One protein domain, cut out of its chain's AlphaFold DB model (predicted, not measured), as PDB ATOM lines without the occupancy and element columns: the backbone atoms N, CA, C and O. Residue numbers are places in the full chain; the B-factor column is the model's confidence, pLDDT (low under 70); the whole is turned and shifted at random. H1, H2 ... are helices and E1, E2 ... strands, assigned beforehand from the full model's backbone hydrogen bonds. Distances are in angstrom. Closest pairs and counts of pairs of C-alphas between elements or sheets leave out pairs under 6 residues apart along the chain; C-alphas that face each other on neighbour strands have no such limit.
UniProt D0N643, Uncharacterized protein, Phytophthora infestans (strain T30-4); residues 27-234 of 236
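What this domain is: This is residues 27 to 234 of the 236 residues of an uncharacterized protein of Phytophthora infestans (strain T30-4) (UniProt D0N643). A small parallel sheet of three short strands, E1, E2 and E3, has H2 packed over one face, and H1 and H6 cross H2 on two different sides of it. Toward one end of the longest axis a second, looser group of helices gathers, H3, H4, H5 and H7, while long loops after E3 bring the small helices H8, H9 and H10 to the sheet's margins. The printed part has 208 residues, with ten named helices and three named strands in the order H1 E1 H2 E2 H3 H4 H5 H6 E3 H7 H8 H9 H10. The sheet's order is E1, E2, E3, and the class is mostly helix, though under half of the residues are in named elements. The whole is compact, with a radius of gyration of the C-alphas of 16.4 A and spans of 51 by 44 by 28 A.

Where its parts are: The strands are E1, residues 40 to 44, and E2, residues 67 to 71, each 13.4 A from first to last C-alpha, and E3, residues 142 to 146, 10.8 A. C-alpha 40 is at (2.600, 14.066, 19.840). H2 takes residues 46 to 56 and measures 15.2 A. H6, the longest helix, takes residues 125 to 141 and measures 24.4 A, from C-alpha 125 at (-13.601, 25.437, 46.262). H1, residues 27 to 35, measures 12.8 A, H3, residues 79 to 90, 16.3 A, and H7, residues 159 to 168, 14.2 A. The shorter helices are H4, residues 97 to 103, H5, residues 110 to 114, H8, residues 182 to 186, H9, residues 209 to 212, and H10, residues 227 to 233, which ends with C-alpha 233 at (16.454, 14.125, 22.049).

How they stand to each other: E1 and E2 are parallel at 16 degrees, with N 41 and O 67 within hydrogen-bond range at 2.9 A. E2 and E3 are parallel at 23 degrees, with N 146 and O 70 at 2.8 A. Residues 145 to 146 of E3 also pair, parallel, with residues 202 to 203. H2 is on the sheet at a height of 10.0 A, making two layers, helix and sheet; it runs along the strands, at 26 degrees to E2 on the local plane. E1, H2 and E2 form a strand-helix-strand unit, two parallel neighbour strands with a helix between, whose crossover is right-handed; E2, H3 to H6 and E3 form another. H1 and H2 touch about perpendicular, at 90 degrees, the C-alphas of Gln 29 and Ala 54 closest at 5.1 A. H2 and H6 touch at 85 degrees, about perpendicular, with those of His 53 and Ala 134 closest at 4.4 A. H6, H8, H9 and H10 only graze the sheet. Farther out, H4 and H7 touch about perpendicular, at 89 degrees, closest at Leu 99 and Ala 165, whose C-alphas are 6.4 A apart. H3 only just touches H4 and H5, with 3 pairs of C-alphas within 8 A each; its closest C-alphas are Ala 80 to Val 103 and Val 81 to Arg 112, both 6.4 A. Every O i to N i+4 pair is within hydrogen-bond range in the named helices but H9, which is too short for one and whose single O i to N i+3 pair is not within range.

The domain as a whole: The C-alphas of Asp 64 and Lys 92, the two farthest apart, are 51.4 A apart. The printed part has no cut. The links E3 to H7, H7 to H8, H8 to H9 and H9 to H10 are long, with 22 residues from H8 to H9. Mean pLDDT of the printed part is 93.1; residues 37 to 38, 91 to 94 and 98 are under 70.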
ATOM      1  N   THR A  27     -15.778  25.039  25.615       94.81
ATOM      2  CA  THR A  27     -15.488  25.253  24.190       94.81
ATOM      3  C   THR A  27     -13.986  25.279  23.922       94.81
ATOM      4  O   THR A  27     -13.536  24.744  22.909       94.81
ATOM      5  N   LEU A  28     -13.200  25.881  24.819       95.31
ATOM      6  CA  LEU A  28     -11.744  25.881  24.711       95.31
ATOM      7  C   LEU A  28     -11.189  24.458  24.826       95.31
ATOM      8  O   LEU A  28     -10.392  24.054  23.982       95.31
ATOM      9  N   GLN A  29     -11.655  23.679  25.801       95.88
ATOM     10  CA  GLN A  29     -11.243  22.283  25.975       95.88
ATOM     11  C   GLN A  29     -11.576  21.425  24.751       95.88
ATOM     12  O   GLN A  29     -10.711  20.695  24.277       95.88
ATOM     13  N   HIS A  30     -12.779  21.562  24.181       94.12
ATOM     14  CA  HIS A  30     -13.138  20.863  22.943       94.12
ATOM     15  C   HIS A  30     -12.193  21.206  21.790       94.12
ATOM     16  O   HIS A  30     -11.709  20.303  21.116       94.12
ATOM     17  N   LYS A  31     -11.833  22.484  21.616       92.62
ATOM     18  CA  LYS A  31     -10.848  22.868  20.596       92.62
ATOM     19  C   LYS A  31      -9.490  22.211  20.840       92.62
ATOM     20  O   LYS A  31      -8.870  21.748  19.890       92.62
ATOM     21  N   TYR A  32      -9.012  22.164  22.086       93.19
ATOM     22  CA  TYR A  32      -7.761  21.467  22.413       93.19
ATOM     23  C   TYR A  32      -7.834  19.987  22.033       93.19
ATOM     24  O   TYR A  32      -6.907  19.478  21.408       93.19
ATOM     25  N   CYS A  33      -8.951  19.329  22.339       92.75
ATOM     26  CA  CYS A  33      -9.201  17.946  21.951       92.75
ATOM     27  C   CYS A  33      -9.199  17.743  20.428       92.75
ATOM     28  O   CYS A  33      -8.569  16.806  19.944       92.75
ATOM     29  N   ASP A  34      -9.829  18.638  19.666       90.38
ATOM     30  CA  ASP A  34      -9.902  18.538  18.203       90.38
ATOM     31  C   ASP A  34      -8.517  18.622  17.539       90.38
ATOM     32  O   ASP A  34      -8.260  17.965  16.529       90.38
ATOM     33  N   TYR A  35      -7.588  19.396  18.111       85.44
ATOM     34  CA  TYR A  35      -6.209  19.457  17.610       85.44
ATOM     35  C   TYR A  35      -5.286  18.394  18.211       85.44
ATOM     36  O   TYR A  35      -4.224  18.122  17.648       85.44
ATOM     37  N   ALA A  36      -5.696  17.752  19.307       82.94
ATOM     38  CA  ALA A  36      -4.958  16.676  19.963       82.94
ATOM     39  C   ALA A  36      -5.063  15.317  19.250       82.94
ATOM     40  O   ALA A  36      -4.602  14.313  19.778       82.94
ATOM     41  N   LEU A  37      -5.593  15.271  18.025       67.19
ATOM     42  CA  LEU A  37      -5.649  14.075  17.171       67.19
ATOM     43  C   LEU A  37      -4.273  13.658  16.592       67.19
ATOM     44  O   LEU A  37      -4.211  12.963  15.578       67.19
ATOM     45  N   SER A  38      -3.170  14.119  17.187       69.12
ATOM     46  CA  SER A  38      -1.794  13.914  16.710       69.12
ATOM     47  C   SER A  38      -1.043  12.909  17.585       69.12
ATOM     48  O   SER A  38      -1.327  12.793  18.768       69.12
ATOM     49  N   THR A  39      -0.023  12.246  17.030       85.25
ATOM     50  CA  THR A  39       0.867  11.325  17.771       85.25
ATOM     51  C   THR A  39       1.598  12.011  18.925       85.25
ATOM     52  O   THR A  39       1.862  11.384  19.940       85.25
ATOM     53  N   ILE A  40       1.935  13.297  18.788       92.81
ATOM     54  CA  ILE A  40       2.600  14.066  19.840       92.81
ATOM     55  C   ILE A  40       1.843  15.373  20.038       92.81
ATOM     56  O   ILE A  40       1.670  16.152  19.098       92.81
ATOM     57  N   VAL A  41       1.413  15.617  21.270       94.69
ATOM     58  CA  VAL A  41       0.772  16.864  21.689       94.69
ATOM     59  C   VAL A  41       1.767  17.635  22.543       94.69
ATOM     60  O   VAL A  41       2.261  17.110  23.534       94.69
ATOM     61  N   VAL A  42       2.057  18.883  22.176       95.62
ATOM     62  CA  VAL A  42       2.947  19.759  22.948       95.62
ATOM     63  C   VAL A  42       2.149  20.942  23.469       95.62
ATOM     64  O   VAL A  42       1.540  21.675  22.690       95.62
ATOM     65  N   THR A  43       2.163  21.146  24.781       96.81
ATOM     66  CA  THR A  43       1.463  22.261  25.427       96.81
ATOM     67  C   THR A  43       2.428  23.117  26.224       96.81
ATOM     68  O   THR A  43       3.284  22.583  26.921       96.81
ATOM     69  N   HIS A  44       2.240  24.434  26.192       97.19
ATOM     70  CA  HIS A  44       2.982  25.380  27.023       97.19
ATOM     71  C   HIS A  44       2.035  26.182  27.917       97.19
ATOM     72  O   HIS A  44       0.912  26.494  27.503       97.19
ATOM     73  N   SER A  45       2.494  26.511  29.127       96.75
ATOM     74  CA  SER A  45       1.799  27.392  30.068       96.75
ATOM     75  C   SER A  45       0.346  26.950  30.301       96.75
ATOM     76  O   SER A  45       0.076  25.756  30.471       96.75
ATOM     77  N   MET A  46      -0.616  27.878  30.275       96.94
ATOM     78  CA  MET A  46      -2.043  27.584  30.454       96.94
ATOM     79  C   MET A  46      -2.560  26.492  29.501       96.94
ATOM     80  O   MET A  46      -3.489  25.770  29.851       96.94
ATOM     81  N   GLY A  47      -1.945  26.294  28.330       96.81
ATOM     82  CA  GLY A  47      -2.339  25.225  27.416       96.81
ATOM     83  C   GLY A  47      -2.206  23.823  28.013       96.81
ATOM     84  O   GLY A  47      -3.024  22.957  27.705       96.81
ATOM     85  N   GLY A  48      -1.223  23.593  28.890       97.44
ATOM     86  CA  GLY A  48      -1.096  22.309  29.583       97.44
ATOM     87  C   GLY A  48      -2.219  22.097  30.593       97.44
ATOM     88  O   GLY A  48      -2.760  21.000  30.692       97.44
ATOM     89  N   LEU A  49      -2.632  23.166  31.275       97.81
ATOM     90  CA  LEU A  49      -3.743  23.140  32.223       97.81
ATOM     91  C   LEU A  49      -5.098  22.920  31.525       97.81
ATOM     92  O   LEU A  49      -5.920  22.138  32.001       97.81
ATOM     93  N   VAL A  50      -5.312  23.541  30.358       98.12
ATOM     94  CA  VAL A  50      -6.501  23.297  29.519       98.12
ATOM     95  C   VAL A  50      -6.576  21.824  29.112       98.12
ATOM     96  O   VAL A  50      -7.624  21.199  29.265       98.12
ATOM     97  N   MET A  51      -5.468  21.263  28.613       97.69
ATOM     98  CA  MET A  51      -5.410  19.861  28.191       97.69
ATOM     99  C   MET A  51      -5.667  18.909  29.364       97.69
ATOM    100  O   MET A  51      -6.505  18.016  29.261       97.69
ATOM    101  N   ALA A  52      -5.015  19.146  30.504       98.44
ATOM    102  CA  ALA A  52      -5.217  18.381  31.731       98.44
ATOM    103  C   ALA A  52      -6.698  18.307  32.127       98.44
ATOM    104  O   ALA A  52      -7.226  17.230  32.400       98.44
ATOM    105  N   HIS A  53      -7.390  19.447  32.122       98.31
ATOM    106  CA  HIS A  53      -8.792  19.500  32.521       98.31
ATOM    107  C   HIS A  53      -9.740  18.917  31.466       98.31
ATOM    108  O   HIS A  53     -10.745  18.295  31.817       98.31
ATOM    109  N   ALA A  54      -9.413  19.051  30.176       97.88
ATOM    110  CA  ALA A  54     -10.150  18.400  29.094       97.88
ATOM    111  C   ALA A  54     -10.125  16.866  29.238       97.88
ATOM    112  O   ALA A  54     -11.157  16.212  29.075       97.88
ATOM    113  N   LEU A  55      -8.971  16.302  29.608       98.00
ATOM    114  CA  LEU A  55      -8.823  14.879  29.927       98.00
ATOM    115  C   LEU A  55      -9.585  14.514  31.208       98.00
ATOM    116  O   LEU A  55     -10.342  13.545  31.222       98.00
ATOM    117  N   ALA A  56      -9.442  15.316  32.269       98.19
ATOM    118  CA  ALA A  56     -10.080  15.065  33.565       98.19
ATOM    119  C   ALA A  56     -11.614  15.026  33.485       98.19
ATOM    120  O   ALA A  56     -12.258  14.232  34.167       98.19
ATOM    121  N   THR A  57     -12.202  15.871  32.639       97.00
ATOM    122  CA  THR A  57     -13.656  15.958  32.432       97.00
ATOM    123  C   THR A  57     -14.162  15.071  31.293       97.00
ATOM    124  O   THR A  57     -15.352  15.087  30.978       97.00
ATOM    125  N   GLY A  58     -13.283  14.278  30.674       95.75
ATOM    126  CA  GLY A  58     -13.644  13.340  29.616       95.75
ATOM    127  C   GLY A  58     -14.066  13.998  28.300       95.75
ATOM    128  O   GLY A  58     -14.747  13.355  27.501       95.75
ATOM    129  N   LYS A  59     -13.671  15.255  28.044       95.38
ATOM    130  CA  LYS A  59     -13.898  15.918  26.743       95.38
ATOM    131  C   LYS A  59     -13.165  15.191  25.619       95.38
ATOM    132  O   LYS A  59     -13.669  15.116  24.502       95.38
ATOM    133  N   CYS A  60     -11.998  14.634  25.933       93.56
ATOM    134  CA  CYS A  60     -11.275  13.701  25.085       93.56
ATOM    135  C   CYS A  60     -10.437  12.733  25.917       93.56
ATOM    136  O   CYS A  60     -10.325  12.850  27.136       93.56
ATOM    137  N   ARG A  61      -9.857  11.760  25.219       94.38
ATOM    138  CA  ARG A  61      -8.834  10.855  25.728       94.38
ATOM    139  C   ARG A  61      -7.707  10.786  24.708       94.38
ATOM    140  O   ARG A  61      -7.971  10.900  23.508       94.38
ATOM    141  N   PHE A  62      -6.494  10.543  25.172       93.06
ATOM    142  CA  PHE A  62      -5.403  10.168  24.286       93.06
ATOM    143  C   PHE A  62      -5.562   8.720  23.816       93.06
ATOM    144  O   PHE A  62      -6.142   7.887  24.515       93.06
ATOM    145  N   SER A  63      -5.099   8.437  22.597       90.50
ATOM    146  CA  SER A  63      -4.913   7.058  22.148       90.50
ATOM    147  C   SER A  63      -3.624   6.487  22.738       90.50
ATOM    148  O   SER A  63      -2.736   7.241  23.126       90.50
ATOM    149  N   ASP A  64      -3.466   5.164  22.686       88.44
ATOM    150  CA  ASP A  64      -2.243   4.472  23.131       88.44
ATOM    151  C   ASP A  64      -0.976   4.892  22.359       88.44
ATOM    152  O   ASP A  64       0.139   4.564  22.747       88.44
ATOM    153  N   THR A  65      -1.140   5.604  21.242       89.38
ATOM    154  CA  THR A  65      -0.057   6.104  20.385       89.38
ATOM    155  C   THR A  65       0.138   7.615  20.503       89.38
ATOM    156  O   THR A  65       0.797   8.203  19.647       89.38
ATOM    157  N   THR A  66      -0.523   8.268  21.458       92.75
ATOM    158  CA  THR A  66      -0.436   9.717  21.656       92.75
ATOM    159  C   THR A  66       0.432  10.016  22.870       92.75
ATOM    160  O   THR A  66       0.086   9.638  23.986       92.75
ATOM    161  N   SER A  67       1.521  10.751  22.664       95.50
ATOM    162  CA  SER A  67       2.433  11.189  23.721       95.50
ATOM    163  C   SER A  67       2.240  12.680  24.000       95.50
ATOM    164  O   SER A  67       2.297  13.515  23.094       95.50
ATOM    165  N   TRP A  68       2.018  13.038  25.265       97.31
ATOM    166  CA  TRP A  68       1.857  14.432  25.680       97.31
ATOM    167  C   TRP A  68       3.128  14.983  26.330       97.31
ATOM    168  O   TRP A  68       3.605  14.467  27.340       97.31
ATOM    169  N   VAL A  69       3.643  16.068  25.753       97.81
ATOM    170  CA  VAL A  69       4.779  16.846  26.252       97.81
ATOM    171  C   VAL A  69       4.283  18.170  26.829       97.81
ATOM    172  O   VAL A  69       3.667  18.974  26.124       97.81
ATOM    173  N   SER A  70       4.578  18.426  28.100       98.38
ATOM    174  CA  SER A  70       4.109  19.620  28.811       98.38
ATOM    175  C   SER A  70       5.251  20.557  29.200       98.38
ATOM    176  O   SER A  70       6.283  20.117  29.700       98.38
ATOM    177  N   LEU A  71       5.086  21.860  28.971       98.62
ATOM    178  CA  LEU A  71       6.121  22.880  29.156       98.62
ATOM    179  C   LEU A  71       5.609  23.977  30.096       98.62
ATOM    180  O   LEU A  71       4.709  24.733  29.729       98.62
ATOM    181  N   SER A  72       6.172  24.079  31.299       98.44
ATOM    182  CA  SER A  72       5.799  25.086  32.306       98.44
ATOM    183  C   SER A  72       4.279  25.255  32.558       98.44
ATOM    184  O   SER A  72       3.814  26.395  32.629       98.44
ATOM    185  N   PRO A  73       3.448  24.194  32.661       98.50
ATOM    186  CA  PRO A  73       2.030  24.379  32.973       98.50
ATOM    187  C   PRO A  73       1.814  24.899  34.407       98.50
ATOM    188  O   PRO A  73       2.435  24.386  35.326       98.50
ATOM    189  N   PRO A  74       0.897  25.841  34.669       98.38
ATOM    190  CA  PRO A  74       0.543  26.231  36.034       98.38
ATOM    191  C   PRO A  74      -0.479  25.250  36.641       98.38
ATOM    192  O   PRO A  74      -1.646  25.601  36.810       98.38
ATOM    193  N   MET A  75      -0.082  24.004  36.944       98.75
ATOM    194  CA  MET A  75      -1.014  22.960  37.426       98.75
ATOM    195  C   MET A  75      -1.568  23.211  38.837       98.75
ATOM    196  O   MET A  75      -2.506  22.527  39.233       98.75
ATOM    197  N   ALA A  76      -1.042  24.191  39.571       98.19
ATOM    198  CA  ALA A  76      -1.626  24.724  40.807       98.19
ATOM    199  C   ALA A  76      -1.840  26.253  40.733       98.19
ATOM    200  O   ALA A  76      -1.900  26.931  41.754       98.19
ATOM    201  N   GLY A  77      -1.902  26.812  39.519       98.12
ATOM    202  CA  GLY A  77      -1.994  28.254  39.284       98.12
ATOM    203  C   GLY A  77      -0.650  28.983  39.346       98.12
ATOM    204  O   GLY A  77       0.417  28.366  39.288       98.12
ATOM    205  N   SER A  78      -0.699  30.314  39.386       97.50
ATOM    206  CA  SER A  78       0.472  31.194  39.308       97.50
ATOM    207  C   SER A  78       0.360  32.335  40.314       97.50
ATOM    208  O   SER A  78      -0.595  33.111  40.272       97.50
ATOM    209  N   MET A  79       1.370  32.516  41.176       96.25
ATOM    210  CA  MET A  79       1.379  33.669  42.090       96.25
ATOM    211  C   MET A  79       1.511  35.001  41.348       96.25
ATOM    212  O   MET A  79       1.167  36.039  41.903       96.25
ATOM    213  N   ALA A  80       1.980  34.996  40.094       93.88
ATOM    214  CA  ALA A  80       1.996  36.196  39.261       93.88
ATOM    215  C   ALA A  80       0.579  36.735  39.032       93.88
ATOM    216  O   ALA A  80       0.362  37.947  39.036       93.88
ATOM    217  N   VAL A  81      -0.389  35.829  38.879       93.81
ATOM    218  CA  VAL A  81      -1.804  36.167  38.718       93.81
ATOM    219  C   VAL A  81      -2.380  36.680  40.028       93.81
ATOM    220  O   VAL A  81      -3.022  37.723  40.015       93.81
ATOM    221  N   ASP A  82      -2.131  36.003  41.150       93.62
ATOM    222  CA  ASP A  82      -2.596  36.461  42.465       93.62
ATOM    223  C   ASP A  82      -2.033  37.851  42.793       93.62
ATOM    224  O   ASP A  82      -2.766  38.743  43.223       93.62
ATOM    225  N   TYR A  83      -0.752  38.082  42.501       91.56
ATOM    226  CA  TYR A  83      -0.120  39.388  42.669       91.56
ATOM    227  C   TYR A  83      -0.778  40.465  41.792       91.56
ATOM    228  O   TYR A  83      -1.102  41.547  42.287       91.56
ATOM    229  N   LEU A  84      -1.048  40.163  40.515       89.88
ATOM    230  CA  LEU A  84      -1.779  41.060  39.614       89.88
ATOM    231  C   LEU A  84      -3.215  41.319  40.098       89.88
ATOM    232  O   LEU A  84      -3.700  42.446  40.023       89.88
ATOM    233  N   MET A  85      -3.907  40.303  40.605       89.38
ATOM    234  CA  MET A  85      -5.280  40.429  41.097       89.38
ATOM    235  C   MET A  85      -5.354  41.307  42.344       89.38
ATOM    236  O   MET A  85      -6.187  42.214  42.395       89.38
ATOM    237  N   GLY A  86      -4.438  41.120  43.295       88.94
ATOM    238  CA  GLY A  86      -4.314  41.995  44.461       88.94
ATOM    239  C   GLY A  86      -3.975  43.433  44.070       88.94
ATOM    240  O   GLY A  86      -4.562  44.377  44.602       88.94
ATOM    241  N   ALA A  87      -3.092  43.611  43.085       86.06
ATOM    242  CA  ALA A  87      -2.770  44.915  42.514       86.06
ATOM    243  C   ALA A  87      -3.990  45.617  41.901       86.06
ATOM    244  O   ALA A  87      -4.268  46.770  42.233       86.06
ATOM    245  N   CYS A  88      -4.748  44.917  41.052       85.56
ATOM    246  CA  CYS A  88      -5.938  45.477  40.413       85.56
ATOM    247  C   CYS A  88      -7.074  45.766  41.406       85.56
ATOM    248  O   CYS A  88      -7.883  46.650  41.142       85.56
ATOM    249  N   HIS A  89      -7.164  45.030  42.518       82.00
ATOM    250  CA  HIS A  89      -8.210  45.223  43.526       82.00
ATOM    251  C   HIS A  89      -7.931  46.406  44.465       82.00
ATOM    252  O   HIS A  89      -8.856  47.106  44.866       82.00
ATOM    253  N   ASN A  90      -6.662  46.645  44.813       71.75
ATOM    254  CA  ASN A  90      -6.295  47.593  45.871       71.75
ATOM    255  C   ASN A  90      -5.940  49.012  45.367       71.75
ATOM    256  O   ASN A  90      -5.566  49.850  46.187       71.75
ATOM    257  N   GLU A  91      -6.009  49.279  44.051       59.47
ATOM    258  CA  GLU A  91      -5.667  50.554  43.361       59.47
ATOM    259  C   GLU A  91      -4.286  51.166  43.716       59.47
ATOM    260  O   GLU A  91      -3.969  52.290  43.326       59.47
ATOM    261  N   LYS A  92      -3.443  50.443  44.466       51.84
ATOM    262  CA  LYS A  92      -2.187  50.920  45.066       51.84
ATOM    263  C   LYS A  92      -1.138  49.810  45.153       51.84
ATOM    264  O   LYS A  92      -0.685  49.471  46.246       51.84
ATOM    265  N   SER A  93      -0.763  49.206  44.033       56.66
ATOM    266  CA  SER A  93       0.392  48.303  44.020       56.66
ATOM    267  C   SER A  93       1.644  48.992  43.492       56.66
ATOM    268  O   SER A  93       1.601  49.729  42.509       56.66
ATOM    269  N   ASP A  94       2.782  48.652  44.096       61.19
ATOM    270  CA  ASP A  94       4.135  48.956  43.612       61.19
ATOM    271  C   ASP A  94       4.519  48.102  42.382       61.19
ATOM    272  O   ASP A  94       5.687  47.763  42.173       61.19
ATOM    273  N   ILE A  95       3.535  47.689  41.574       71.88
ATOM    274  CA  ILE A  95       3.803  46.952  40.344       71.88
ATOM    275  C   ILE A  95       4.354  47.949  39.323       71.88
ATOM    276  O   ILE A  95       3.750  48.974  39.008       71.88
ATOM    277  N   THR A  96       5.564  47.690  38.846       70.25
ATOM    278  CA  THR A  96       6.204  48.571  37.871       70.25
ATOM    279  C   THR A  96       5.565  48.387  36.493       70.25
ATOM    280  O   THR A  96       5.013  47.329  36.194       70.25
ATOM    281  N   GLU A  97       5.683  49.389  35.617       73.75
ATOM    282  CA  GLU A  97       5.222  49.317  34.217       73.75
ATOM    283  C   GLU A  97       5.767  48.070  33.496       73.75
ATOM    284  O   GLU A  97       5.025  47.326  32.866       73.75
ATOM    285  N   TRP A  98       7.047  47.756  33.712       68.06
ATOM    286  CA  TRP A  98       7.699  46.566  33.161       68.06
ATOM    287  C   TRP A  98       7.102  45.251  33.666       68.06
ATOM    288  O   TRP A  98       7.112  44.247  32.954       68.06
ATOM    289  N   LEU A  99       6.619  45.231  34.910       73.06
ATOM    290  CA  LEU A  99       5.958  44.060  35.457       73.06
ATOM    291  C   LEU A  99       4.531  43.948  34.906       73.06
ATOM    292  O   LEU A  99       4.133  42.845  34.549       73.06
ATOM    293  N   PHE A 100       3.811  45.063  34.720       79.44
ATOM    294  CA  PHE A 100       2.524  45.078  34.012       79.44
ATOM    295  C   PHE A 100       2.626  44.557  32.574       79.44
ATOM    296  O   PHE A 100       1.775  43.771  32.157       79.44
ATOM    297  N   ASP A 101       3.673  44.929  31.838       75.25
ATOM    298  CA  ASP A 101       3.900  44.426  30.477       75.25
ATOM    299  C   ASP A 101       4.094  42.902  30.439       75.25
ATOM    300  O   ASP A 101       3.760  42.253  29.447       75.25
ATOM    301  N   LEU A 102       4.609  42.318  31.524       74.25
ATOM    302  CA  LEU A 102       4.858  40.884  31.620       74.25
ATOM    303  C   LEU A 102       3.653  40.100  32.160       74.25
ATOM    304  O   LEU A 102       3.248  39.109  31.550       74.25
ATOM    305  N   VAL A 103       3.099  40.492  33.312       75.69
ATOM    306  CA  VAL A 103       2.016  39.732  33.965       75.69
ATOM    307  C   VAL A 103       0.629  40.107  33.445       75.69
ATOM    308  O   VAL A 103      -0.301  39.318  33.590       75.69
ATOM    309  N   GLY A 104       0.493  41.248  32.765       76.94
ATOM    310  CA  GLY A 104      -0.754  41.771  32.210       76.94
ATOM    311  C   GLY A 104      -1.236  43.033  32.925       76.94
ATOM    312  O   GLY A 104      -0.887  43.282  34.073       76.94
ATOM    313  N   GLN A 105      -2.059  43.827  32.237       80.38
ATOM    314  CA  GLN A 105      -2.612  45.086  32.748       80.38
ATOM    315  C   GLN A 105      -3.967  44.887  33.448       80.38
ATOM    316  O   GLN A 105      -4.620  43.850  33.298       80.38
ATOM    317  N   CYS A 106      -4.412  45.900  34.194       83.56
ATOM    318  CA  CYS A 106      -5.760  45.944  34.758       83.56
ATOM    319  C   CYS A 106      -6.762  46.558  33.753       83.56
ATOM    320  O   CYS A 106      -6.443  47.570  33.131       83.56
ATOM    321  N   PRO A 107      -7.990  46.016  33.628       84.19
ATOM    322  CA  PRO A 107      -8.472  44.790  34.259       84.19
ATOM    323  C   PRO A 107      -7.829  43.541  33.634       84.19
ATOM    324  O   PRO A 107      -7.796  43.401  32.416       84.19
ATOM    325  N   SER A 108      -7.386  42.601  34.478       86.12
ATOM    326  CA  SER A 108      -6.781  41.348  34.005       86.12
ATOM    327  C   SER A 108      -7.759  40.538  33.140       86.12
ATOM    328  O   SER A 108      -8.974  40.527  33.397       86.12
ATOM    329  N   THR A 109      -7.231  39.873  32.111       90.00
ATOM    330  CA  THR A 109      -8.016  39.104  31.139       90.00
ATOM    331  C   THR A 109      -8.623  37.851  31.775       90.00
ATOM    332  O   THR A 109      -8.143  37.356  32.799       90.00
ATOM    333  N   THR A 110      -9.711  37.331  31.198       92.81
ATOM    334  CA  THR A 110     -10.420  36.151  31.730       92.81
ATOM    335  C   THR A 110      -9.489  34.949  31.866       92.81
ATOM    336  O   THR A 110      -9.545  34.236  32.868       92.81
ATOM    337  N   ALA A 111      -8.610  34.738  30.885       92.62
ATOM    338  CA  ALA A 111      -7.639  33.657  30.911       92.62
ATOM    339  C   ALA A 111      -6.670  33.783  32.089       92.62
ATOM    340  O   ALA A 111      -6.570  32.859  32.895       92.62
ATOM    341  N   ARG A 112      -6.035  34.950  32.255       91.12
ATOM    342  CA  ARG A 112      -5.118  35.201  33.376       91.12
ATOM    343  C   ARG A 112      -5.814  35.005  34.716       91.12
ATOM    344  O   ARG A 112      -5.325  34.245  35.541       91.12
ATOM    345  N   LYS A 113      -6.994  35.606  34.901       93.25
ATOM    346  CA  LYS A 113      -7.816  35.438  36.116       93.25
ATOM    347  C   LYS A 113      -8.147  33.984  36.421       93.25
ATOM    348  O   LYS A 113      -8.290  33.628  37.581       93.25
ATOM    349  N   SER A 114      -8.286  33.146  35.397       95.88
ATOM    350  CA  SER A 114      -8.589  31.733  35.611       95.88
ATOM    351  C   SER A 114      -7.412  30.945  36.189       95.88
ATOM    352  O   SER A 114      -7.641  29.898  36.779       95.88
ATOM    353  N   THR A 115      -6.176  31.440  36.070       96.69
ATOM    354  CA  THR A 115      -4.954  30.759  36.542       96.69
ATOM    355  C   THR A 115      -4.447  31.243  37.908       96.69
ATOM    356  O   THR A 115      -3.250  31.173  38.188       96.69
ATOM    357  N   ILE A 116      -5.352  31.757  38.740       96.50
ATOM    358  CA  ILE A 116      -5.113  32.063  40.159       96.50
ATOM    359  C   ILE A 116      -4.597  30.844  40.928       96.50
ATOM    360  O   ILE A 116      -4.866  29.703  40.553       96.50
ATOM    361  N   TYR A 117      -3.843  31.082  41.995       97.81
ATOM    362  CA  TYR A 117      -3.185  30.014  42.739       97.81
ATOM    363  C   TYR A 117      -4.189  29.150  43.519       97.81
ATOM    364  O   TYR A 117      -5.065  29.665  44.215       97.81
ATOM    365  N   GLU A 118      -4.029  27.828  43.454       98.12
ATOM    366  CA  GLU A 118      -4.854  26.856  44.182       98.12
ATOM    367  C   GLU A 118      -4.771  27.077  45.704       98.12
ATOM    368  O   GLU A 118      -3.687  27.172  46.296       98.12
ATOM    369  N   GLY A 119      -5.929  27.191  46.356       96.31
ATOM    370  CA  GLY A 119      -6.037  27.548  47.773       96.31
ATOM    371  C   GLY A 119      -5.516  28.952  48.120       96.31
ATOM    372  O   GLY A 119      -5.261  29.233  49.293       96.31
ATOM    373  N   GLY A 120      -5.296  29.814  47.120       93.25
ATOM    374  CA  GLY A 120      -4.922  31.220  47.284       93.25
ATOM    375  C   GLY A 120      -6.103  32.123  47.655       93.25
ATOM    376  O   GLY A 120      -7.253  31.689  47.707       93.25
ATOM    377  N   GLU A 121      -5.817  33.406  47.888       93.06
ATOM    378  CA  GLU A 121      -6.804  34.417  48.316       93.06
ATOM    379  C   GLU A 121      -7.962  34.576  47.324       93.06
ATOM    380  O   GLU A 121      -9.117  34.718  47.724       93.06
ATOM    381  N   PHE A 122      -7.655  34.530  46.027       94.25
ATOM    382  CA  PHE A 122      -8.637  34.717  44.959       94.25
ATOM    383  C   PHE A 122      -9.321  33.410  44.538       94.25
ATOM    384  O   PHE A 122     -10.189  33.439  43.661       94.25
ATOM    385  N   SER A 123      -8.928  32.275  45.130       96.12
ATOM    386  CA  SER A 123      -9.429  30.949  44.767       96.12
ATOM    387  C   SER A 123     -10.835  30.667  45.301       96.12
ATOM    388  O   SER A 123     -11.421  31.411  46.086       96.12
ATOM    389  N   SER A 124     -11.408  29.560  44.840       97.06
ATOM    390  CA  SER A 124     -12.708  29.043  45.258       97.06
ATOM    391  C   SER A 124     -12.672  27.516  45.364       97.06
ATOM    392  O   SER A 124     -11.951  26.868  44.604       97.06
ATOM    393  N   PRO A 125     -13.533  26.896  46.187       98.06
ATOM    394  CA  PRO A 125     -13.601  25.437  46.262       98.06
ATOM    395  C   PRO A 125     -13.833  24.756  44.903       98.06
ATOM    396  O   PRO A 125     -13.344  23.656  44.666       98.06
ATOM    397  N   SER A 126     -14.565  25.406  43.990       97.31
ATOM    398  CA  SER A 126     -14.797  24.881  42.640       97.31
ATOM    399  C   SER A 126     -13.552  24.900  41.756       97.31
ATOM    400  O   SER A 126     -13.349  23.950  41.003       97.31
ATOM    401  N   ILE A 127     -12.732  25.957  41.822       97.31
ATOM    402  CA  ILE A 127     -11.512  26.021  41.004       97.31
ATOM    403  C   ILE A 127     -10.425  25.113  41.589       97.31
ATOM    404  O   ILE A 127      -9.753  24.426  40.828       97.31
ATOM    405  N   ASP A 128     -10.336  25.000  42.918       98.50
ATOM    406  CA  ASP A 128      -9.437  24.052  43.590       98.50
ATOM    407  C   ASP A 128      -9.798  22.599  43.230       98.50
ATOM    408  O   ASP A 128      -8.939  21.797  42.870       98.50
ATOM    409  N   ALA A 129     -11.092  22.255  43.218       98.50
ATOM    410  CA  ALA A 129     -11.537  20.936  42.766       98.50
ATOM    411  C   ALA A 129     -11.180  20.667  41.292       98.50
ATOM    412  O   ALA A 129     -10.800  19.546  40.939       98.50
ATOM    413  N   ALA A 130     -11.274  21.685  40.430       98.50
ATOM    414  CA  ALA A 130     -10.857  21.583  39.037       98.50
ATOM    415  C   ALA A 130      -9.335  21.381  38.917       98.50
ATOM    416  O   ALA A 130      -8.896  20.577  38.090       98.50
ATOM    417  N   TYR A 131      -8.530  22.059  39.747       98.81
ATOM    418  CA  TYR A 131      -7.080  21.867  39.801       98.81
ATOM    419  C   TYR A 131      -6.737  20.442  40.215       98.81
ATOM    420  O   TYR A 131      -6.025  19.757  39.482       98.81
ATOM    421  N   ALA A 132      -7.320  19.940  41.302       98.75
ATOM    422  CA  ALA A 132      -7.106  18.569  41.756       98.75
ATOM    423  C   ALA A 132      -7.433  17.528  40.665       98.75
ATOM    424  O   ALA A 132      -6.679  16.569  40.457       98.75
ATOM    425  N   ALA A 133      -8.531  17.729  39.926       98.75
ATOM    426  CA  ALA A 133      -8.913  16.870  38.808       98.75
ATOM    427  C   ALA A 133      -7.910  16.954  37.642       98.75
ATOM    428  O   ALA A 133      -7.458  15.922  37.138       98.75
ATOM    429  N   ALA A 134      -7.517  18.169  37.247       98.75
ATOM    430  CA  ALA A 134      -6.532  18.407  36.195       98.75
ATOM    431  C   ALA A 134      -5.162  17.812  36.553       98.75
ATOM    432  O   ALA A 134      -4.581  17.092  35.750       98.75
ATOM    433  N   GLN A 135      -4.672  18.023  37.771       98.88
ATOM    434  CA  GLN A 135      -3.413  17.464  38.261       98.88
ATOM    435  C   GLN A 135      -3.415  15.929  38.235       98.88
ATOM    436  O   GLN A 135      -2.419  15.313  37.859       98.88
ATOM    437  N   LYS A 136      -4.534  15.288  38.600       98.81
ATOM    438  CA  LYS A 136      -4.674  13.829  38.481       98.81
ATOM    439  C   LYS A 136      -4.538  13.383  37.026       98.81
ATOM    440  O   LYS A 136      -3.708  12.524  36.741       98.81
ATOM    441  N   ALA A 137      -5.301  13.988  36.118       98.62
ATOM    442  CA  ALA A 137      -5.225  13.664  34.697       98.62
ATOM    443  C   ALA A 137      -3.836  13.960  34.113       98.62
ATOM    444  O   ALA A 137      -3.337  13.184  33.303       98.62
ATOM    445  N   TYR A 138      -3.177  15.029  34.561       98.69
ATOM    446  CA  TYR A 138      -1.813  15.369  34.172       98.69
ATOM    447  C   TYR A 138      -0.838  14.240  34.501       98.69
ATOM    448  O   TYR A 138      -0.189  13.720  33.598       98.69
ATOM    449  N   ARG A 139      -0.804  13.793  35.762       98.62
ATOM    450  CA  ARG A 139       0.076  12.699  36.206       98.62
ATOM    451  C   ARG A 139      -0.193  11.376  35.492       98.62
ATOM    452  O   ARG A 139       0.729  10.596  35.302       98.62
ATOM    453  N   GLU A 140      -1.444  11.118  35.125       98.06
ATOM    454  CA  GLU A 140      -1.847   9.875  34.458       98.06
ATOM    455  C   GLU A 140      -1.530   9.854  32.957       98.06
ATOM    456  O   GLU A 140      -1.489   8.773  32.377       98.06
ATOM    457  N   ASN A 141      -1.328  11.014  32.322       97.81
ATOM    458  CA  ASN A 141      -1.275  11.112  30.857       97.81
ATOM    459  C   ASN A 141      -0.019  11.797  30.300       97.81
ATOM    460  O   ASN A 141       0.238  11.690  29.101       97.81
ATOM    461  N   VAL A 142       0.744  12.544  31.103       98.19
ATOM    462  CA  VAL A 142       1.939  13.237  30.603       98.19
ATOM    463  C   VAL A 142       3.079  12.245  30.363       98.19
ATOM    464  O   VAL A 142       3.466  11.492  31.252       98.19
ATOM    465  N   ALA A 143       3.637  12.265  29.154       97.75
ATOM    466  CA  ALA A 143       4.765  11.419  28.771       97.75
ATOM    467  C   ALA A 143       6.114  12.071  29.115       97.75
ATOM    468  O   ALA A 143       7.074  11.384  29.451       97.75
ATOM    469  N   ALA A 144       6.187  13.403  29.037       98.31
ATOM    470  CA  ALA A 144       7.379  14.183  29.350       98.31
ATOM    471  C   ALA A 144       7.009  15.595  29.809       98.31
ATOM    472  O   ALA A 144       6.040  16.182  29.317       98.31
ATOM    473  N   ALA A 145       7.804  16.174  30.708       98.62
ATOM    474  CA  ALA A 145       7.552  17.520  31.206       98.62
ATOM    475  C   ALA A 145       8.831  18.342  31.365       98.62
ATOM    476  O   ALA A 145       9.850  17.844  31.838       98.62
ATOM    477  N   MET A 146       8.746  19.626  31.025       98.69
ATOM    478  CA  MET A 146       9.759  20.629  31.330       98.69
ATOM    479  C   MET A 146       9.219  21.570  32.408       98.69
ATOM    480  O   MET A 146       8.315  22.359  32.143       98.69
ATOM    481  N   CYS A 147       9.805  21.510  33.602       98.75
ATOM    482  CA  CYS A 147       9.460  22.370  34.733       98.75
ATOM    483  C   CYS A 147      10.705  23.087  35.235       98.75
ATOM    484  O   CYS A 147      11.567  22.467  35.851       98.75
ATOM    485  N   SER A 148      10.838  24.387  34.961       98.25
ATOM    486  CA  SER A 148      12.017  25.124  35.419       98.25
ATOM    487  C   SER A 148      11.897  25.569  36.873       98.25
ATOM    488  O   SER A 148      10.829  25.929  37.358       98.25
ATOM    489  N   ASP A 149      13.036  25.583  37.554       98.00
ATOM    490  CA  ASP A 149      13.198  26.113  38.903       98.00
ATOM    491  C   ASP A 149      14.043  27.407  38.916       98.00
ATOM    492  O   ASP A 149      14.679  27.717  39.927       98.00
ATOM    493  N   SER A 150      14.118  28.137  37.792       97.75
ATOM    494  CA  SER A 150      14.891  29.383  37.683       97.75
ATOM    495  C   SER A 150      14.347  30.376  36.659       97.75
ATOM    496  O   SER A 150      14.382  30.136  35.458       97.75
ATOM    497  N   TYR A 151      14.036  31.578  37.133       95.94
ATOM    498  CA  TYR A 151      13.671  32.741  36.327       95.94
ATOM    499  C   TYR A 151      14.879  33.412  35.649       95.94
ATOM    500  O   TYR A 151      14.727  34.224  34.734       95.94
ATOM    501  N   VAL A 152      16.105  33.074  36.069       96.06
ATOM    502  CA  VAL A 152      17.331  33.460  35.358       96.06
ATOM    503  C   VAL A 152      17.575  32.440  34.249       96.06
ATOM    504  O   VAL A 152      18.150  31.372  34.479       96.06
ATOM    505  N   GLY A 153      17.084  32.769  33.059       94.75
ATOM    506  CA  GLY A 153      17.154  31.927  31.869       94.75
ATOM    507  C   GLY A 153      18.302  32.269  30.916       94.75
ATOM    508  O   GLY A 153      19.377  32.711  31.332       94.75
ATOM    509  N   LEU A 154      18.068  32.075  29.621       96.56
ATOM    510  CA  LEU A 154      18.979  32.448  28.540       96.56
ATOM    511  C   LEU A 154      19.098  33.968  28.420       96.56
ATOM    512  O   LEU A 154      18.147  34.711  28.674       96.56
ATOM    513  N   PHE A 155      20.271  34.429  27.984       93.88
ATOM    514  CA  PHE A 155      20.481  35.837  27.664       93.88
ATOM    515  C   PHE A 155      19.615  36.223  26.457       93.88
ATOM    516  O   PHE A 155      19.836  35.741  25.346       93.88
ATOM    517  N   SER A 156      18.600  37.049  26.699       92.50
ATOM    518  CA  SER A 156      17.578  37.432  25.723       92.50
ATOM    519  C   SER A 156      16.826  38.683  26.183       92.50
ATOM    520  O   SER A 156      16.957  39.111  27.332       92.50
ATOM    521  N   THR A 157      15.975  39.234  25.313       89.75
ATOM    522  CA  THR A 157      15.079  40.353  25.653       89.75
ATOM    523  C   THR A 157      14.067  40.005  26.749       89.75
ATOM    524  O   THR A 157      13.606  40.901  27.447       89.75
ATOM    525  N   TYR A 158      13.756  38.720  26.950       88.94
ATOM    526  CA  TYR A 158      12.820  38.249  27.980       88.94
ATOM    527  C   TYR A 158      13.464  38.080  29.361       88.94
ATOM    528  O   TYR A 158      12.767  37.939  30.365       88.94
ATOM    529  N   GLN A 159      14.798  38.063  29.436       91.12
ATOM    530  CA  GLN A 159      15.498  37.746  30.678       91.12
ATOM    531  C   GLN A 159      15.257  38.807  31.754       91.12
ATOM    532  O   GLN A 159      14.992  38.461  32.901       91.12
ATOM    533  N   ALA A 160      15.323  40.091  31.390       90.00
ATOM    534  CA  ALA A 160      15.164  41.188  32.340       90.00
ATOM    535  C   ALA A 160      13.773  41.187  32.993       90.00
ATOM    536  O   ALA A 160      13.670  41.283  34.215       90.00
ATOM    537  N   THR A 161      12.713  41.012  32.198       88.25
ATOM    538  CA  THR A 161      11.335  40.967  32.704       88.25
ATOM    539  C   THR A 161      11.098  39.733  33.569       88.25
ATOM    540  O   THR A 161      10.535  39.859  34.653       88.25
ATOM    541  N   CYS A 162      11.589  38.554  33.172       92.25
ATOM    542  CA  CYS A 162      11.451  37.346  33.993       92.25
ATOM    543  C   CYS A 162      12.239  37.436  35.309       92.25
ATOM    544  O   CYS A 162      11.755  36.969  36.336       92.25
ATOM    545  N   ILE A 163      13.419  38.073  35.310       94.06
ATOM    546  CA  ILE A 163      14.169  38.353  36.544       94.06
ATOM    547  C   ILE A 163      13.377  39.273  37.464       94.06
ATOM    548  O   ILE A 163      13.301  39.010  38.664       94.06
ATOM    549  N   LEU A 164      12.783  40.330  36.913       91.25
ATOM    550  CA  LEU A 164      11.955  41.251  37.679       91.25
ATOM    551  C   LEU A 164      10.759  40.524  38.304       91.25
ATOM    552  O   LEU A 164      10.562  40.630  39.511       91.25
ATOM    553  N   ALA A 165      10.017  39.741  37.518       92.06
ATOM    554  CA  ALA A 165       8.878  38.966  38.000       92.06
ATOM    555  C   ALA A 165       9.279  37.958  39.084       92.06
ATOM    556  O   ALA A 165       8.763  38.036  40.195       92.06
ATOM    557  N   GLY A 166      10.292  37.125  38.825       93.62
ATOM    558  CA  GLY A 166      10.781  36.136  39.789       93.62
ATOM    559  C   GLY A 166      11.363  36.725  41.081       93.62
ATOM    560  O   GLY A 166      11.514  36.000  42.065       93.62
ATOM    561  N   THR A 167      11.686  38.026  41.092       92.00
ATOM    562  CA  THR A 167      12.196  38.754  42.269       92.00
ATOM    563  C   THR A 167      11.096  39.501  43.029       92.00
ATOM    564  O   THR A 167      11.120  39.519  44.257       92.00
ATOM    565  N   MET A 168      10.171  40.152  42.318       90.50
ATOM    566  CA  MET A 168       9.166  41.053  42.902       90.50
ATOM    567  C   MET A 168       7.886  40.334  43.319       90.50
ATOM    568  O   MET A 168       7.255  40.723  44.302       90.50
ATOM    569  N   ILE A 169       7.482  39.306  42.571       92.12
ATOM    570  CA  ILE A 169       6.271  38.546  42.869       92.12
ATOM    571  C   ILE A 169       6.538  37.692  44.114       92.12
ATOM    572  O   ILE A 169       7.574  37.021  44.191       92.12
ATOM    573  N   PRO A 170       5.611  37.665  45.089       93.62
ATOM    574  CA  PRO A 170       5.739  36.855  46.295       93.62
ATOM    575  C   PRO A 170       5.465  35.369  46.001       93.62
ATOM    576  O   PRO A 170       4.498  34.787  46.486       93.62
ATOM    577  N   HIS A 171       6.314  34.744  45.187       96.38
ATOM    578  CA  HIS A 171       6.245  33.318  44.879       96.38
ATOM    579  C   HIS A 171       6.345  32.462  46.148       96.38
ATOM    580  O   HIS A 171       7.060  32.802  47.095       96.38
ATOM    581  N   LYS A 172       5.707  31.284  46.141       95.31
ATOM    582  CA  LYS A 172       5.757  30.350  47.287       95.31
ATOM    583  C   LYS A 172       7.162  29.797  47.561       95.31
ATOM    584  O   LYS A 172       7.438  29.323  48.660       95.31
ATOM    585  N   SER A 173       8.064  29.872  46.581       95.50
ATOM    586  CA  SER A 173       9.486  29.587  46.759       95.50
ATOM    587  C   SER A 173      10.345  30.325  45.725       95.50
ATOM    588  O   SER A 173       9.849  30.896  44.754       95.50
ATOM    589  N   LYS A 174      11.671  30.260  45.895       96.19
ATOM    590  CA  LYS A 174      12.638  30.763  44.900       96.19
ATOM    591  C   LYS A 174      12.723  29.897  43.633       96.19
ATOM    592  O   LYS A 174      13.406  30.288  42.692       96.19
ATOM    593  N   LYS A 175      12.090  28.717  43.620       98.19
ATOM    594  CA  LYS A 175      12.035  27.821  42.461       98.19
ATOM    595  C   LYS A 175      10.834  28.211  41.596       98.19
ATOM    596  O   LYS A 175       9.719  27.752  41.830       98.19
ATOM    597  N   ASN A 176      11.055  29.073  40.613       98.12
ATOM    598  CA  ASN A 176      10.038  29.488  39.645       98.12
ATOM    599  C   ASN A 176      10.712  29.889  38.332       98.12
ATOM    600  O   ASN A 176      11.900  30.206  38.331       98.12
ATOM    601  N   ASP A 177       9.964  29.896  37.234       98.06
ATOM    602  CA  ASP A 177      10.440  30.319  35.910       98.06
ATOM    603  C   ASP A 177      10.171  31.809  35.607       98.06
ATOM    604  O   ASP A 177      10.359  32.277  34.482       98.06
ATOM    605  N   GLY A 178       9.766  32.564  36.628       96.06
ATOM    606  CA  GLY A 178       9.359  33.966  36.574       96.06
ATOM    607  C   GLY A 178       7.845  34.134  36.652       96.06
ATOM    608  O   GLY A 178       7.386  35.141  37.176       96.06
ATOM    609  N   LEU A 179       7.067  33.152  36.183       96.25
ATOM    610  CA  LEU A 179       5.600  33.202  36.220       96.25
ATOM    611  C   LEU A 179       4.992  32.000  36.936       96.25
ATOM    612  O   LEU A 179       3.994  32.149  37.637       96.25
ATOM    613  N   VAL A 180       5.584  30.822  36.780       98.19
ATOM    614  CA  VAL A 180       5.079  29.565  37.328       98.19
ATOM    615  C   VAL A 180       6.104  28.985  38.291       98.19
ATOM    616  O   VAL A 180       7.289  28.844  37.983       98.19
ATOM    617  N   GLU A 181       5.642  28.654  39.491       98.38
ATOM    618  CA  GLU A 181       6.422  27.936  40.489       98.38
ATOM    619  C   GLU A 181       6.737  26.523  40.010       98.38
ATOM    620  O   GLU A 181       5.888  25.842  39.434       98.38
ATOM    621  N   PHE A 182       7.936  26.040  40.334       98.62
ATOM    622  CA  PHE A 182       8.347  24.677  40.013       98.62
ATOM    623  C   PHE A 182       7.338  23.647  40.545       98.62
ATOM    624  O   PHE A 182       6.883  22.801  39.785       98.62
ATOM    625  N   ASP A 183       6.896  23.790  41.799       98.38
ATOM    626  CA  ASP A 183       5.916  22.883  42.414       98.38
ATOM    627  C   ASP A 183       4.537  22.956  41.734       98.38
ATOM    628  O   ASP A 183       3.873  21.931  41.572       98.38
ATOM    629  N   SER A 184       4.130  24.147  41.273       98.69
ATOM    630  CA  SER A 184       2.911  24.307  40.467       98.69
ATOM    631  C   SER A 184       3.055  23.585  39.128       98.69
ATOM    632  O   SER A 184       2.129  22.913  38.692       98.69
ATOM    633  N   CYS A 185       4.235  23.630  38.508       98.81
ATOM    634  CA  CYS A 185       4.516  22.905  37.272       98.81
ATOM    635  C   CYS A 185       4.508  21.384  37.422       98.81
ATOM    636  O   CYS A 185       4.024  20.676  36.532       98.81
ATOM    637  N   LEU A 186       4.999  20.870  38.554       98.75
ATOM    638  CA  LEU A 186       4.993  19.435  38.822       98.75
ATOM    639  C   LEU A 186       3.580  18.857  38.807       98.75
ATOM    640  O   LEU A 186       3.412  17.701  38.427       98.75
ATOM    641  N   GLY A 187       2.566  19.615  39.240       98.19
ATOM    642  CA  GLY A 187       1.191  19.115  39.325       98.19
ATOM    643  C   GLY A 187       1.091  17.803  40.113       98.19
ATOM    644  O   GLY A 187       0.299  16.926  39.773       98.19
ATOM    645  N   GLY A 188       1.952  17.632  41.122       98.19
ATOM    646  CA  GLY A 188       2.072  16.426  41.945       98.19
ATOM    647  C   GLY A 188       2.919  15.285  41.364       98.19
ATOM    648  O   GLY A 188       2.925  14.205  41.952       98.19
ATOM    649  N   LEU A 189       3.598  15.463  40.225       98.62
ATOM    650  CA  LEU A 189       4.680  14.558  39.817       98.62
ATOM    651  C   LEU A 189       5.799  14.579  40.870       98.62
ATOM    652  O   LEU A 189       6.068  15.619  41.471       98.62
ATOM    653  N   ASP A 190       6.469  13.445  41.079       98.06
ATOM    654  CA  ASP A 190       7.603  13.368  42.007       98.06
ATOM    655  C   ASP A 190       8.784  14.206  41.479       98.06
ATOM    656  O   ASP A 190       9.270  13.971  40.371       98.06
ATOM    657  N   GLU A 191       9.269  15.166  42.279       97.75
ATOM    658  CA  GLU A 191      10.445  15.991  41.956       97.75
ATOM    659  C   GLU A 191      11.677  15.124  41.641       97.75
ATOM    660  O   GLU A 191      12.508  15.521  40.825       97.75
ATOM    661  N   ASN A 192      11.792  13.926  42.225       97.94
ATOM    662  CA  ASN A 192      12.919  13.022  41.976       97.94
ATOM    663  C   ASN A 192      12.949  12.454  40.551       97.94
ATOM    664  O   ASN A 192      13.996  11.973  40.121       97.94
ATOM    665  N   LEU A 193      11.840  12.531  39.804       97.62
ATOM    666  CA  LEU A 193      11.832  12.197  38.378       97.62
ATOM    667  C   LEU A 193      12.607  13.232  37.556       97.62
ATOM    668  O   LEU A 193      13.061  12.922  36.455       97.62
ATOM    669  N   PHE A 194      12.758  14.455  38.075       98.56
ATOM    670  CA  PHE A 194      13.260  15.587  37.313       98.56
ATOM    671  C   PHE A 194      14.778  15.762  37.421       98.56
ATOM    672  O   PHE A 194      15.326  16.209  38.439       98.56
ATOM    673  N   GLY A 195      15.463  15.508  36.310       98.31
ATOM    674  CA  GLY A 195      16.894  15.758  36.157       98.31
ATOM    675  C   GLY A 195      17.194  17.099  35.477       98.31
ATOM    676  O   GLY A 195      16.320  17.747  34.908       98.31
ATOM    677  N   ASN A 196      18.435  17.578  35.580       97.06
ATOM    678  CA  ASN A 196      18.850  18.880  35.033       97.06
ATOM    679  C   ASN A 196      19.617  18.773  33.701       97.06
ATOM    680  O   ASN A 196      20.227  19.753  33.252       97.06
ATOM    681  N   HIS A 197      19.599  17.603  33.071       98.00
ATOM    682  CA  HIS A 197      20.208  17.330  31.783       98.00
ATOM    683  C   HIS A 197      19.140  17.312  30.685       98.00
ATOM    684  O   HIS A 197      18.052  16.783  30.855       98.00
ATOM    685  N   TYR A 198      19.466  17.814  29.494       96.50
ATOM    686  CA  TYR A 198      18.555  17.791  28.338       96.50
ATOM    687  C   TYR A 198      18.231  16.375  27.812       96.50
ATOM    688  O   TYR A 198      17.585  16.247  26.786       96.50
ATOM    689  N   LEU A 199      18.718  15.316  28.462       96.81
ATOM    690  CA  LEU A 199      18.372  13.929  28.126       96.81
ATOM    691  C   LEU A 199      17.341  13.352  29.104       96.81
ATOM    692  O   LEU A 199      16.881  12.234  28.904       96.81
ATOM    693  N   ASP A 200      16.989  14.098  30.152       97.88
ATOM    694  CA  ASP A 200      16.016  13.664  31.143       97.88
ATOM    695  C   ASP A 200      14.601  13.877  30.592       97.88
ATOM    696  O   ASP A 200      14.239  14.994  30.219       97.88
ATOM    697  N   THR A 201      13.781  12.822  30.549       97.88
ATOM    698  CA  THR A 201      12.381  12.893  30.082       97.88
ATOM    699  C   THR A 201      11.570  13.921  30.873       97.88
ATOM    700  O   THR A 201      10.786  14.685  30.309       97.88
ATOM    701  N   PHE A 202      11.806  13.973  32.182       98.62
ATOM    702  CA  PHE A 202      11.319  15.019  33.067       98.62
ATOM    703  C   PHE A 202      12.482  15.968  33.343       98.62
ATOM    704  O   PHE A 202      13.438  15.636  34.044       98.62
ATOM    705  N   TYR A 203      12.433  17.143  32.732       98.69
ATOM    706  CA  TYR A 203      13.543  18.080  32.701       98.69
ATOM    707  C   TYR A 203      13.278  19.248  33.641       98.69
ATOM    708  O   TYR A 203      12.281  19.962  33.512       98.69
ATOM    709  N   ARG A 204      14.206  19.457  34.577       98.62
ATOM    710  CA  ARG A 204      14.313  20.622  35.460       98.62
ATOM    711  C   ARG A 204      15.419  21.555  34.966       98.62
ATOM    712  O   ARG A 204      16.554  21.507  35.460       98.62
ATOM    713  N   PRO A 205      15.128  22.383  33.950       98.19
ATOM    714  CA  PRO A 205      16.084  23.339  33.426       98.19
ATOM    715  C   PRO A 205      16.263  24.563  34.328       98.19
ATOM    716  O   PRO A 205      15.464  24.830  35.224       98.19
ATOM    717  N   LYS A 206      17.271  25.372  33.993       97.94
ATOM    718  CA  LYS A 206      17.475  26.745  34.463       97.94
ATOM    719  C   LYS A 206      17.091  27.741  33.356       97.94
ATOM    720  O   LYS A 206      17.971  28.301  32.698       97.94
ATOM    721  N   LEU A 207      15.791  27.887  33.110       98.06
ATOM    722  CA  LEU A 207      15.199  28.572  31.959       98.06
ATOM    723  C   LEU A 207      13.985  29.388  32.405       98.06
ATOM    724  O   LEU A 207      13.136  28.880  33.127       98.06
ATOM    725  N   ASN A 208      13.867  30.629  31.938       97.38
ATOM    726  CA  ASN A 208      12.679  31.419  32.255       97.38
ATOM    727  C   ASN A 208      11.455  30.942  31.449       97.38
ATOM    728  O   ASN A 208      11.587  30.163  30.501       97.38
ATOM    729  N   HIS A 209      10.267  31.440  31.788       97.38
ATOM    730  CA  HIS A 209       9.003  31.016  31.176       97.38
ATOM    731  C   HIS A 209       8.969  31.177  29.643       97.38
ATOM    732  O   HIS A 209       8.324  30.399  28.939       97.38
ATOM    733  N   ALA A 210       9.677  32.177  29.104       95.75
ATOM    734  CA  ALA A 210       9.794  32.408  27.663       95.75
ATOM    735  C   ALA A 210      10.744  31.404  26.988       95.75
ATOM    736  O   ALA A 210      10.506  30.954  25.863       95.75
ATOM    737  N   ASP A 211      11.820  31.016  27.669       97.38
ATOM    738  CA  ASP A 211      12.752  30.013  27.166       97.38
ATOM    739  C   ASP A 211      12.114  28.621  27.088       97.38
ATOM    740  O   ASP A 211      12.381  27.887  26.131       97.38
ATOM    741  N   THR A 212      11.253  28.260  28.049       97.38
ATOM    742  CA  THR A 212      10.527  26.974  28.031       97.38
ATOM    743  C   THR A 212       9.518  26.888  26.882       97.38
ATOM    744  O   THR A 212       9.194  25.792  26.435       97.38
ATOM    745  N   ALA A 213       9.115  28.030  26.311       95.56
ATOM    746  CA  ALA A 213       8.351  28.128  25.064       95.56
ATOM    747  C   ALA A 213       9.218  28.067  23.783       95.56
ATOM    748  O   ALA A 213       8.720  28.273  22.674       95.56
ATOM    749  N   PHE A 214      10.522  27.797  23.905       95.19
ATOM    750  CA  PHE A 214      11.511  27.741  22.816       95.19
ATOM    751  C   PHE A 214      11.819  29.073  22.106       95.19
ATOM    752  O   PHE A 214      12.379  29.052  20.995       95.19
ATOM    753  N   LEU A 215      11.519  30.220  22.729       93.69
ATOM    754  CA  LEU A 215      11.662  31.538  22.092       93.69
ATOM    755  C   LEU A 215      13.123  31.950  21.836       93.69
ATOM    756  O   LEU A 215      13.384  32.610  20.835       93.69
ATOM    757  N   ASN A 216      14.085  31.502  22.656       89.19
ATOM    758  CA  ASN A 216      15.467  32.020  22.627       89.19
ATOM    759  C   ASN A 216      16.561  31.013  22.207       89.19
ATOM    760  O   ASN A 216      17.733  31.374  22.146       89.19
ATOM    761  N   GLY A 217      16.210  29.769  21.862       93.31
ATOM    762  CA  GLY A 217      17.189  28.760  21.426       93.31
ATOM    763  C   GLY A 217      17.775  27.926  22.563       93.31
ATOM    764  O   GLY A 217      17.103  27.698  23.563       93.31
ATOM    765  N   ASP A 218      19.009  27.448  22.379       96.31
ATOM    766  CA  ASP A 218      19.766  26.705  23.388       96.31
ATOM    767  C   ASP A 218      20.944  27.532  23.906       96.31
ATOM    768  O   ASP A 218      21.677  28.173  23.153       96.31
ATOM    769  N   GLY A 219      21.185  27.438  25.207       94.56
ATOM    770  CA  GLY A 219      22.401  27.896  25.849       94.56
ATOM    771  C   GLY A 219      23.604  27.069  25.404       94.56
ATOM    772  O   GLY A 219      23.517  25.867  25.142       94.56
ATOM    773  N   ILE A 220      24.768  27.709  25.351       91.25
ATOM    774  CA  ILE A 220      25.980  27.098  24.795       91.25
ATOM    775  C   ILE A 220      26.583  26.091  25.787       91.25
ATOM    776  O   ILE A 220      26.854  24.947  25.422       91.25
ATOM    777  N   LEU A 221      26.716  26.485  27.058       90.94
ATOM    778  CA  LEU A 221      27.550  25.786  28.043       90.94
ATOM    779  C   LEU A 221      26.799  24.766  28.911       90.94
ATOM    780  O   LEU A 221      27.294  23.667  29.134       90.94
ATOM    781  N   LYS A 222      25.625  25.126  29.442       95.12
ATOM    782  CA  LYS A 222      24.948  24.338  30.482       95.12
ATOM    783  C   LYS A 222      23.921  23.386  29.885       95.12
ATOM    784  O   LYS A 222      23.082  23.802  29.093       95.12
ATOM    785  N   ASN A 223      23.926  22.133  30.337       96.81
ATOM    786  CA  ASN A 223      22.917  21.142  29.945       96.81
ATOM    787  C   ASN A 223      21.514  21.502  30.433       96.81
ATOM    788  O   ASN A 223      20.550  21.122  29.785       96.81
ATOM    789  N   SER A 224      21.405  22.279  31.511       97.06
ATOM    790  CA  SER A 224      20.147  22.797  32.053       97.06
ATOM    791  C   SER A 224      19.578  23.988  31.273       97.06
ATOM    792  O   SER A 224      18.573  24.554  31.679       97.06
ATOM    793  N   GLN A 225      20.215  24.396  30.175       97.56
ATOM    794  CA  GLN A 225      19.793  25.537  29.366       97.56
ATOM    795  C   GLN A 225      19.580  25.152  27.901       97.56
ATOM    796  O   GLN A 225      19.806  25.974  27.024       97.56
ATOM    797  N   LYS A 226      19.195  23.906  27.605       97.62
ATOM    798  CA  LYS A 226      19.061  23.416  26.224       97.62
ATOM    799  C   LYS A 226      17.642  22.908  25.935       97.62
ATOM    800  O   LYS A 226      17.462  21.701  25.771       97.62
ATOM    801  N   PRO A 227      16.623  23.790  25.926       96.81
ATOM    802  CA  PRO A 227      15.240  23.366  25.735       96.81
ATOM    803  C   PRO A 227      15.004  22.738  24.355       96.81
ATOM    804  O   PRO A 227      14.297  21.737  24.263       96.81
ATOM    805  N   ARG A 228      15.611  23.256  23.278       95.62
ATOM    806  CA  ARG A 228      15.422  22.688  21.932       95.62
ATOM    807  C   ARG A 228      16.096  21.335  21.822       95.62
ATOM    808  O   ARG A 228      15.440  20.390  21.407       95.62
ATOM    809  N   LYS A 229      17.347  21.221  22.275       95.94
ATOM    810  CA  LYS A 229      18.036  19.926  22.312       95.94
ATOM    811  C   LYS A 229      17.293  18.891  23.152       95.94
ATOM    812  O   LYS A 229      17.275  17.723  22.785       95.94
ATOM    813  N   TRP A 230      16.676  19.312  24.258       97.31
ATOM    814  CA  TRP A 230      15.830  18.432  25.057       97.31
ATOM    815  C   TRP A 230      14.678  17.862  24.234       97.31
ATOM    816  O   TRP A 230      14.525  16.648  24.167       97.31
ATOM    817  N   PHE A 231      13.939  18.718  23.525       95.75
ATOM    818  CA  PHE A 231      12.840  18.262  22.677       95.75
ATOM    819  C   PHE A 231      13.319  17.397  21.499       95.75
ATOM    820  O   PHE A 231      12.677  16.408  21.163       95.75
ATOM    821  N   GLU A 232      14.472  17.717  20.902       94.31
ATOM    822  CA  GLU A 232      15.075  16.915  19.827       94.31
ATOM    823  C   GLU A 232      15.452  15.501  20.262       94.31
ATOM    824  O   GLU A 232      15.368  14.562  19.472       94.31
ATOM    825  N   CYS A 233      15.933  15.370  21.497       92.00
ATOM    826  CA  CYS A 233      16.454  14.125  22.049       92.00
ATOM    827  C   CYS A 233      15.387  13.318  22.799       92.00
ATOM    828  O   CYS A 233      15.695  12.237  23.303       92.00
ATOM    829  N   LEU A 234      14.160  13.835  22.890       92.69
ATOM    830  CA  LEU A 234      13.073  13.206  23.619       92.69
ATOM    831  C   LEU A 234      12.602  11.942  22.888       92.69
ATOM    832  O   LEU A 234      12.221  11.986  21.718       92.69
TER     833      LEU A 234